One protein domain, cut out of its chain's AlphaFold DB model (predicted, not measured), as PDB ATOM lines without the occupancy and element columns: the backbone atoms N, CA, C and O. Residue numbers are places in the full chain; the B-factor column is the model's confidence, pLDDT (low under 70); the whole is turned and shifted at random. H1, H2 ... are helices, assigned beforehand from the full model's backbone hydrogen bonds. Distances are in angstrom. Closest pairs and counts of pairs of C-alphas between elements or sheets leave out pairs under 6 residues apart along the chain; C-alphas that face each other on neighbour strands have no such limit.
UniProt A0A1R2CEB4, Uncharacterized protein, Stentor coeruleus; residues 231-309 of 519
ATOM      1  N   ILE A 231     140.491 133.151  92.816       65.50
ATOM      2  CA  ILE A 231     139.574 132.008  92.687       65.50
ATOM      3  C   ILE A 231     139.482 131.260  94.022       65.50
ATOM      4  O   ILE A 231     138.381 130.936  94.466       65.50
ATOM      5  N   PHE A 232     140.611 131.066  94.709       65.50
ATOM      6  CA  PHE A 232     140.635 130.479  96.044       65.50
ATOM      7  C   PHE A 232     139.869 131.325  97.069       65.50
ATOM      8  O   PHE A 232     139.041 130.784  97.798       65.50
ATOM      9  N   ILE A 233     140.087 132.644  97.105       67.75
ATOM     10  CA  ILE A 233     139.347 133.540  98.009       67.75
ATOM     11  C   ILE A 233     137.839 133.460  97.752       67.75
ATOM     12  O   ILE A 233     137.069 133.316  98.701       67.75
ATOM     13  N   ILE A 234     137.416 133.517  96.488       71.06
ATOM     14  CA  ILE A 234     136.000 133.438  96.103       71.06
ATOM     15  C   ILE A 234     135.413 132.084  96.506       71.06
ATOM     16  O   ILE A 234     134.312 132.036  97.052       71.06
ATOM     17  N   PHE A 235     136.150 130.993  96.294       67.88
ATOM     18  CA  PHE A 235     135.726 129.655  96.689       67.88
ATOM     19  C   PHE A 235     135.583 129.525  98.212       67.88
ATOM     20  O   PHE A 235     134.550 129.061  98.685       67.88
ATOM     21  N   GLN A 236     136.559 130.002  98.991       68.38
ATOM     22  CA  GLN A 236     136.469 130.020 100.456       68.38
ATOM     23  C   GLN A 236     135.281 130.857 100.936       68.38
ATOM     24  O   GLN A 236     134.552 130.442 101.835       68.38
ATOM     25  N   PHE A 237     135.031 132.005 100.303       66.69
ATOM     26  CA  PHE A 237     133.876 132.842 100.620       66.69
ATOM     27  C   PHE A 237     132.555 132.137 100.296       66.69
ATOM     28  O   PHE A 237     131.614 132.213 101.082       66.69
ATOM     29  N   ALA A 238     132.486 131.410  99.178       66.69
ATOM     30  CA  ALA A 238     131.320 130.618  98.808       66.69
ATOM     31  C   ALA A 238     131.068 129.475  99.805       66.69
ATOM     32  O   ALA A 238     129.928 129.286 100.221       66.69
ATOM     33  N   VAL A 239     132.113 128.768 100.247       63.41
ATOM     34  CA  VAL A 239     132.006 127.704 101.263       63.41
ATOM     35  C   VAL A 239     131.489 128.265 102.588       63.41
ATOM     36  O   VAL A 239     130.510 127.753 103.123       63.41
ATOM     37  N   VAL A 240     132.073 129.365 103.073       64.81
ATOM     38  CA  VAL A 240     131.626 130.035 104.308       64.81
ATOM     39  C   VAL A 240     130.197 130.542 104.175       64.81
ATOM     40  O   VAL A 240     129.397 130.383 105.091       64.81
ATOM     41  N   PHE A 241     129.848 131.141 103.037       68.69
ATOM     42  CA  PHE A 241     128.500 131.641 102.797       68.69
ATOM     43  C   PHE A 241     127.471 130.507 102.804       68.69
ATOM     44  O   PHE A 241     126.416 130.648 103.416       68.69
ATOM     45  N   VAL A 242     127.789 129.367 102.184       61.34
ATOM     46  CA  VAL A 242     126.954 128.159 102.219       61.34
ATOM     47  C   VAL A 242     126.840 127.616 103.646       61.34
ATOM     48  O   VAL A 242     125.746 127.242 104.067       61.34
ATOM     49  N   GLU A 243     127.924 127.613 104.421       59.84
ATOM     50  CA  GLU A 243     127.925 127.153 105.814       59.84
ATOM     51  C   GLU A 243     127.075 128.055 106.728       59.84
ATOM     52  O   GLU A 243     126.259 127.554 107.507       59.84
ATOM     53  N   VAL A 244     127.183 129.378 106.575       62.75
ATOM     54  CA  VAL A 244     126.369 130.370 107.298       62.75
ATOM     55  C   VAL A 244     124.899 130.298 106.870       62.75
ATOM     56  O   VAL A 244     124.013 130.312 107.723       62.75
ATOM     57  N   ALA A 245     124.613 130.178 105.569       62.09
ATOM     58  CA  ALA A 245     123.248 130.113 105.044       62.09
ATOM     59  C   ALA A 245     122.509 128.829 105.459       62.09
ATOM     60  O   ALA A 245     121.304 128.861 105.713       62.09
ATOM     61  N   ASN A 246     123.222 127.706 105.573       58.19
ATOM     62  CA  ASN A 246     122.636 126.419 105.954       58.19
ATOM     63  C   ASN A 246     122.405 126.260 107.461       58.19
ATOM     64  O   ASN A 246     121.775 125.286 107.883       58.19
ATOM     65  N   ARG A 247     122.877 127.200 108.286       61.59
ATOM     66  CA  ARG A 247     122.703 127.162 109.739       61.59
ATOM     67  C   ARG A 247     121.899 128.380 110.212       61.59
ATOM     68  O   ARG A 247     122.480 129.334 110.718       61.59
ATOM     69  N   PRO A 248     120.553 128.356 110.151       58.44
ATOM     70  CA  PRO A 248     119.724 129.448 110.681       58.44
ATOM     71  C   PRO A 248     119.964 129.709 112.181       58.44
ATOM     72  O   PRO A 248     119.878 130.850 112.624       58.44
ATOM     73  N   LYS A 249     120.363 128.674 112.939       61.41
ATOM     74  CA  LYS A 249     120.795 128.782 114.344       61.41
ATOM     75  C   LYS A 249     122.103 129.580 114.512       61.41
ATOM     76  O   LYS A 249     122.305 130.239 115.519       61.41
ATOM     77  N   TYR A 250     122.972 129.586 113.499       60.38
ATOM     78  CA  TYR A 250     124.246 130.312 113.525       60.38
ATOM     79  C   TYR A 250     124.041 131.825 113.558       60.38
ATOM     80  O   TYR A 250     124.772 132.523 114.248       60.38
ATOM     81  N   LEU A 251     123.029 132.329 112.840       60.50
ATOM     82  CA  LEU A 251     122.664 133.744 112.867       60.50
ATOM     83  C   LEU A 251     122.036 134.137 114.204       60.50
ATOM     84  O   LEU A 251     122.408 135.175 114.736       60.50
ATOM     85  N   SER A 252     121.135 133.326 114.771       63.09
ATOM     86  CA  SER A 252     120.554 133.634 116.088       63.09
ATOM     87  C   SER A 252     121.613 133.644 117.193       63.09
ATOM     88  O   SER A 252     121.670 134.599 117.963       63.09
ATOM     89  N   ASP A 253     122.520 132.661 117.200       59.62
ATOM     90  CA  ASP A 253     123.605 132.573 118.186       59.62
ATOM     91  C   ASP A 253     124.612 133.732 118.046       59.62
ATOM     92  O   ASP A 253     125.230 134.152 119.025       59.62
ATOM     93  N   LEU A 254     124.749 134.303 116.840       58.50
ATOM     94  CA  LEU A 254     125.566 135.492 116.584       58.50
ATOM     95  C   LEU A 254     124.967 136.770 117.187       58.50
ATOM     96  O   LEU A 254     125.693 137.734 117.382       58.50
ATOM     97  N   PHE A 255     123.667 136.837 117.472       60.38
ATOM     98  CA  PHE A 255     123.033 138.081 117.927       60.38
ATOM     99  C   PHE A 255     122.609 138.071 119.400       60.38
ATOM    100  O   PHE A 255     122.278 139.131 119.931       60.38
ATOM    101  N   ASP A 256     122.684 136.929 120.090       56.72
ATOM    102  CA  ASP A 256     122.082 136.774 121.420       56.72
ATOM    103  C   ASP A 256     122.846 137.459 122.573       56.72
ATOM    104  O   ASP A 256     122.282 137.670 123.645       56.72
ATOM    105  N   THR A 257     124.117 137.860 122.419       59.50
ATOM    106  CA  THR A 257     124.798 138.789 123.361       59.50
ATOM    107  C   THR A 257     126.173 139.230 122.851       59.50
ATOM    108  O   THR A 257     126.933 138.415 122.347       59.50
ATOM    109  N   THR A 258     126.588 140.484 123.077       58.22
ATOM    110  CA  THR A 258     127.917 141.015 122.672       58.22
ATOM    111  C   THR A 258     129.117 140.278 123.282       58.22
ATOM    112  O   THR A 258     130.167 140.177 122.653       58.22
ATOM    113  N   LEU A 259     128.972 139.725 124.489       57.53
ATOM    114  CA  LEU A 259     129.988 138.865 125.113       57.53
ATOM    115  C   LEU A 259     129.891 137.403 124.656       57.53
ATOM    116  O   LEU A 259     130.922 136.743 124.554       57.53
ATOM    117  N   GLY A 260     128.680 136.915 124.366       61.50
ATOM    118  CA  GLY A 260     128.462 135.599 123.755       61.50
ATOM    119  C   GLY A 260     129.079 135.533 122.362       61.50
ATOM    120  O   GLY A 260     129.764 134.572 122.046       61.50
ATOM    121  N   LEU A 261     128.960 136.627 121.610       59.94
ATOM    122  CA  LEU A 261     129.672 136.895 120.370       59.94
ATOM    123  C   LEU A 261     131.178 136.691 120.535       59.94
ATOM    124  O   LEU A 261     131.718 135.753 119.977       59.94
ATOM    125  N   ILE A 262     131.868 137.495 121.347       61.62
ATOM    126  CA  ILE A 262     133.343 137.442 121.431       61.62
ATOM    127  C   ILE A 262     133.870 136.063 121.873       61.62
ATOM    128  O   ILE A 262     134.935 135.642 121.425       61.62
ATOM    129  N   LEU A 263     133.143 135.366 122.750       65.62
ATOM    130  CA  LEU A 263     133.575 134.095 123.343       65.62
ATOM    131  C   LEU A 263     133.019 132.849 122.645       65.62
ATOM    132  O   LEU A 263     133.358 131.737 123.056       65.62
ATOM    133  N   SER A 264     132.180 132.992 121.617       76.19
ATOM    134  CA  SER A 264     131.721 131.829 120.863       76.19
ATOM    135  C   SER A 264     132.837 131.312 119.953       76.19
ATOM    136  O   SER A 264     133.562 132.074 119.307       76.19
ATOM    137  N   TRP A 265     132.958 129.987 119.863       77.62
ATOM    138  CA  TRP A 265     133.905 129.337 118.952       77.62
ATOM    139  C   TRP A 265     133.673 129.741 117.492       77.62
ATOM    140  O   TRP A 265     134.623 129.925 116.737       77.62
ATOM    141  N   ASN A 266     132.408 129.964 117.141       76.06
ATOM    142  CA  ASN A 266     131.973 130.403 115.823       76.06
ATOM    143  C   ASN A 266     132.491 131.805 115.486       76.06
ATOM    144  O   ASN A 266     133.018 132.035 114.400       76.06
ATOM    145  N   THR A 267     132.408 132.747 116.426       79.56
ATOM    146  CA  THR A 267     132.936 134.098 116.215       79.56
ATOM    147  C   THR A 267     134.459 134.116 116.180       79.56
ATOM    148  O   THR A 267     135.020 134.861 115.380       79.56
ATOM    149  N   LEU A 268     135.142 133.287 116.977       83.12
ATOM    150  CA  LEU A 268     136.598 133.132 116.874       83.12
ATOM    151  C   LEU A 268     137.015 132.596 115.496       83.12
ATOM    152  O   LEU A 268     137.977 133.097 114.911       83.12
ATOM    153  N   ASP A 269     136.269 131.633 114.949       81.75
ATOM    154  CA  ASP A 269     136.497 131.116 113.598       81.75
ATOM    155  C   ASP A 269     136.262 132.172 112.520       81.75
ATOM    156  O   ASP A 269     137.100 132.330 111.627       81.75
ATOM    157  N   LEU A 270     135.173 132.936 112.629       81.38
ATOM    158  CA  LEU A 270     134.876 134.037 111.716       81.38
ATOM    159  C   LEU A 270     135.954 135.128 111.789       81.38
ATOM    160  O   LEU A 270     136.435 135.589 110.755       81.38
ATOM    161  N   ALA A 271     136.379 135.512 112.994       85.44
ATOM    162  CA  ALA A 271     137.434 136.500 113.200       85.44
ATOM    163  C   ALA A 271     138.764 136.032 112.596       85.44
ATOM    164  O   ALA A 271     139.424 136.798 111.892       85.44
ATOM    165  N   ARG A 272     139.136 134.762 112.807       87.25
ATOM    166  CA  ARG A 272     140.318 134.151 112.184       87.25
ATOM    167  C   ARG A 272     140.225 134.192 110.662       87.25
ATOM    168  O   ARG A 272     141.203 134.533 110.013       87.25
ATOM    169  N   LEU A 273     139.067 133.868 110.095       83.44
ATOM    170  CA  LEU A 273     138.849 133.859 108.651       83.44
ATOM    171  C   LEU A 273     138.971 135.265 108.043       83.44
ATOM    172  O   LEU A 273     139.679 135.448 107.054       83.44
ATOM    173  N   VAL A 274     138.370 136.274 108.679       86.44
ATOM    174  CA  VAL A 274     138.528 137.685 108.287       86.44
ATOM    175  C   VAL A 274     139.995 138.117 108.378       86.44
ATOM    176  O   VAL A 274     140.509 138.741 107.450       86.44
ATOM    177  N   LEU A 275     140.701 137.741 109.447       88.31
ATOM    178  CA  LEU A 275     142.126 138.039 109.601       88.31
ATOM    179  C   LEU A 275     142.995 137.308 108.572       88.31
ATOM    180  O   LEU A 275     143.923 137.917 108.052       88.31
ATOM    181  N   CYS A 276     142.690 136.060 108.210       86.12
ATOM    182  CA  CYS A 276     143.361 135.366 107.107       86.12
ATOM    183  C   CYS A 276     143.235 136.160 105.806       86.12
ATOM    184  O   CYS A 276     144.230 136.343 105.111       86.12
ATOM    185  N   PHE A 277     142.040 136.668 105.491       84.31
ATOM    186  CA  PHE A 277     141.835 137.469 104.284       84.31
ATOM    187  C   PHE A 277     142.592 138.787 104.328       84.31
ATOM    188  O   PHE A 277     143.282 139.125 103.369       84.31
ATOM    189  N   CYS A 278     142.507 139.516 105.440       88.00
ATOM    190  CA  CYS A 278     143.253 140.757 105.606       88.00
ATOM    191  C   CYS A 278     144.773 140.509 105.531       88.00
ATOM    192  O   CYS A 278     145.482 141.308 104.926       88.00
ATOM    193  N   TRP A 279     145.274 139.393 106.068       88.81
ATOM    194  CA  TRP A 279     146.694 139.048 106.034       88.81
ATOM    195  C   TRP A 279     147.122 138.693 104.616       88.81
ATOM    196  O   TRP A 279     148.116 139.219 104.127       88.81
ATOM    197  N   ALA A 280     146.343 137.860 103.928       82.75
ATOM    198  CA  ALA A 280     146.631 137.461 102.561       82.75
ATOM    199  C   ALA A 280     146.582 138.668 101.605       82.75
ATOM    200  O   ALA A 280     147.446 138.802 100.742       82.75
ATOM    201  N   TYR A 281     145.642 139.596 101.817       86.44
ATOM    202  CA  TYR A 281     145.585 140.883 101.121       86.44
ATOM    203  C   TYR A 281     146.834 141.737 101.383       86.44
ATOM    204  O   TYR A 281     147.453 142.225 100.446       86.44
ATOM    205  N   LEU A 282     147.246 141.908 102.640       87.38
ATOM    206  CA  LEU A 282     148.424 142.714 102.982       87.38
ATOM    207  C   LEU A 282     149.732 142.104 102.463       87.38
ATOM    208  O   LEU A 282     150.572 142.818 101.908       87.38
ATOM    209  N   ASN A 283     149.879 140.784 102.583       84.38
ATOM    210  CA  ASN A 283     151.024 140.045 102.060       84.38
ATOM    211  C   ASN A 283     151.098 140.163 100.530       84.38
ATOM    212  O   ASN A 283     152.176 140.357  99.972       84.38
ATOM    213  N   PHE A 284     149.944 140.175  99.856       80.25
ATOM    214  CA  PHE A 284     149.866 140.414  98.419       80.25
ATOM    215  C   PHE A 284     150.443 141.783  98.002       80.25
ATOM    216  O   PHE A 284     151.146 141.880  97.000       80.25
ATOM    217  N   TYR A 285     150.224 142.837  98.794       89.94
ATOM    218  CA  TYR A 285     150.825 144.159  98.561       89.94
ATOM    219  C   TYR A 285     152.240 144.303  99.133       89.94
ATOM    220  O   TYR A 285     152.758 145.420  99.207       89.94
ATOM    221  N   SER A 286     152.888 143.206  99.539       88.06
ATOM    222  CA  SER A 286     154.196 143.201 100.212       88.06
ATOM    223  C   SER A 286     154.251 144.089 101.468       88.06
ATOM    224  O   SER A 286     155.318 144.539 101.881       88.06
ATOM    225  N   GLN A 287     153.098 144.335 102.098       87.56
ATOM    226  CA  GLN A 287     152.979 145.061 103.360       87.56
ATOM    227  C   GLN A 287     152.850 144.058 104.505       87.56
ATOM    228  O   GLN A 287     151.768 143.838 105.043       87.56
ATOM    229  N   THR A 288     153.951 143.409 104.870       81.88
ATOM    230  CA  THR A 288     153.938 142.463 105.989       81.88
ATOM    231  C   THR A 288     153.842 143.215 107.317       81.88
ATOM    232  O   THR A 288     154.601 144.145 107.595       81.88
ATOM    233  N   ASN A 289     152.874 142.832 108.152       84.50
ATOM    234  CA  ASN A 289     152.734 143.343 109.512       84.50
ATOM    235  C   ASN A 289     152.845 142.183 110.505       84.50
ATOM    236  O   ASN A 289     151.893 141.421 110.693       84.50
ATOM    237  N   ASN A 290     153.995 142.100 111.180       89.44
ATOM    238  CA  ASN A 290     154.302 141.046 112.150       89.44
ATOM    239  C   ASN A 290     153.231 140.914 113.246       89.44
ATOM    240  O   ASN A 290     152.951 139.811 113.708       89.44
ATOM    241  N   SER A 291     152.604 142.017 113.670       90.69
ATOM    242  CA  SER A 291     151.578 141.974 114.720       90.69
ATOM    243  C   SER A 291     150.347 141.183 114.287       90.69
ATOM    244  O   SER A 291     149.775 140.442 115.083       90.69
ATOM    245  N   MET A 292     149.951 141.310 113.020       86.88
ATOM    246  CA  MET A 292     148.794 140.604 112.485       86.88
ATOM    247  C   MET A 292     149.053 139.100 112.368       86.88
ATOM    248  O   MET A 292     148.189 138.298 112.719       86.88
ATOM    249  N   GLU A 293     150.255 138.725 111.932       88.69
ATOM    250  CA  GLU A 293     150.696 137.328 111.849       88.69
ATOM    251  C   GLU A 293     150.679 136.648 113.214       88.69
ATOM    252  O   GLU A 293     150.134 135.555 113.353       88.69
ATOM    253  N   ILE A 294     151.199 137.321 114.246       91.69
ATOM    254  CA  ILE A 294     151.197 136.801 115.618       91.69
ATOM    255  C   ILE A 294     149.764 136.569 116.110       91.69
ATOM    256  O   ILE A 294     149.477 135.517 116.682       91.69
ATOM    257  N   ILE A 295     148.850 137.514 115.865       90.31
ATOM    258  CA  ILE A 295     147.437 137.368 116.248       90.31
ATOM    259  C   ILE A 295     146.796 136.195 115.500       90.31
ATOM    260  O   ILE A 295     146.081 135.397 116.107       90.31
ATOM    261  N   LEU A 296     147.067 136.054 114.203       90.31
ATOM    262  CA  LEU A 296     146.518 134.970 113.393       90.31
ATOM    263  C   LEU A 296     147.014 133.594 113.864       90.31
ATOM    264  O   LEU A 296     146.222 132.655 113.999       90.31
ATOM    265  N   ILE A 297     148.310 133.481 114.158       87.62
ATOM    266  CA  ILE A 297     148.920 132.275 114.727       87.62
ATOM    267  C   ILE A 297     148.274 131.959 116.082       87.62
ATOM    268  O   ILE A 297     147.846 130.826 116.306       87.62
ATOM    269  N   ALA A 298     148.126 132.955 116.959       89.25
ATOM    270  CA  ALA A 298     147.493 132.785 118.265       89.25
ATOM    271  C   ALA A 298     146.039 132.296 118.147       89.25
ATOM    272  O   ALA A 298     145.671 131.317 118.796       89.25
ATOM    273  N   LEU A 299     145.223 132.902 117.277       86.50
ATOM    274  CA  LEU A 299     143.843 132.463 117.030       86.50
ATOM    275  C   LEU A 299     143.775 131.044 116.458       86.50
ATOM    276  O   LEU A 299     142.875 130.278 116.804       86.50
ATOM    277  N   THR A 300     144.742 130.662 115.626       85.56
ATOM    278  CA  THR A 300     144.834 129.300 115.086       85.56
ATOM    279  C   THR A 300     145.136 128.281 116.188       85.56
ATOM    280  O   THR A 300     144.507 127.223 116.230       85.56
ATOM    281  N   PHE A 301     146.018 128.609 117.136       87.75
ATOM    282  CA  PHE A 301     146.261 127.766 118.312       87.75
ATOM    283  C   PHE A 301     145.051 127.690 119.248       87.75
ATOM    284  O   PHE A 301     144.722 126.601 119.718       87.75
ATOM    285  N   VAL A 302     144.347 128.804 119.470       85.12
ATOM    286  CA  VAL A 302     143.088 128.813 120.235       85.12
ATOM    287  C   VAL A 302     142.048 127.919 119.561       85.12
ATOM    288  O   VAL A 302     141.385 127.141 120.244       85.12
ATOM    289  N   ARG A 303     141.950 127.930 118.224       83.88
ATOM    290  CA  ARG A 303     141.095 126.982 117.496       83.88
ATOM    291  C   ARG A 303     141.540 125.541 117.709       83.88
ATOM    292  O   ARG A 303     140.684 124.681 117.863       83.88
ATOM    293  N   GLY A 304     142.835 125.263 117.813       82.19
ATOM    294  CA  GLY A 304     143.335 123.944 118.212       82.19
ATOM    295  C   GLY A 304     142.687 123.402 119.498       82.19
ATOM    296  O   GLY A 304     142.409 122.208 119.575       82.19
ATOM    297  N   LEU A 305     142.332 124.269 120.459       82.38
ATOM    298  CA  LEU A 305     141.664 123.859 121.704       82.38
ATOM    299  C   LEU A 305     140.274 123.250 121.483       82.38
ATOM    300  O   LEU A 305     139.851 122.388 122.248       82.38
ATOM    301  N   THR A 306     139.572 123.635 120.419       80.88
ATOM    302  CA  THR A 306     138.264 123.046 120.090       80.88
ATOM    303  C   THR A 306     138.354 121.584 119.674       80.88
ATOM    304  O   THR A 306     137.408 120.838 119.908       80.88
ATOM    305  N   ALA A 307     139.476 121.141 119.094       81.19
ATOM    306  CA  ALA A 307     139.644 119.745 118.704       81.19
ATOM    307  C   ALA A 307     139.605 118.826 119.937       81.19
ATOM    308  O   ALA A 307     139.136 117.690 119.865       81.19
ATOM    309  N   PHE A 308     139.999 119.351 121.103       84.62
ATOM    310  CA  PHE A 308     139.900 118.650 122.379       84.62
ATOM    311  C   PHE A 308     138.460 118.444 122.874       84.62
ATOM    312  O   PHE A 308     138.266 117.641 123.787       84.62
ATOM    313  N   ARG A 309     137.445 119.078 122.264       82.81
ATOM    314  CA  ARG A 309     136.019 118.803 122.541       82.81
ATOM    315  C   ARG A 309     135.611 117.396 122.086       82.81
ATOM    316  O   ARG A 309     134.732 116.784 122.682       82.81
TER     317      ARG A 309
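AT A GLANCE: This is residues 231 to 309 of the 519 residues of an uncharacterized protein of Stentor coeruleus (UniProt A0A1R2CEB4). A hairpin of two long helices, H4 and H5, has H1 running loosely along another side of H4, with short H2 and H3 making the turn from H1 to H4. The printed part has 79 residues with five named helices, H1 to H5 in order, and no named strand: all helix. It is only just loose, close to compact, radius of gyration of the C-alphas 14.0 A, spanning 39 by 27 by 25 A.

IN THESE COORDINATES: H1, residues 231 to 245, starts at C-alpha 231 (139.574, 132.008, 92.687) and measures 20.6 A. H2 is residues 248 to 255, 11.7 A; H3, 258 to 263, 9.0 A; H4, 265 to 284, 28.3 A. H5, residues 290 to 307, 26.7 A, ends at C-alpha 307 (139.644, 119.745, 118.704).

HOW THE PARTS SIT: H1 and H4 are close but not clearly touching; their closest C-alphas, Ile 233 and Phe 277, are 7.8 A apart. H2 and H3 touch only at the corner, closest C-alphas Leu 254 and Leu 261, 5.8 A. The hairpin H4 and H5 touch, closest C-alphas Arg 272 and Leu 299, 6.2 A, opposite ways at a shallow tilt of 33 degrees, only just short of steep. Every O i to N i+4 pair is within hydrogen-bond range in H1, H3 and H4; 3 of 4 are in H2, 12 of 14 in H5.

THE WHOLE: The printed part has no cut; its four links are tight. pLDDT is under 70 at residues 231 to 233 and 235 to 263.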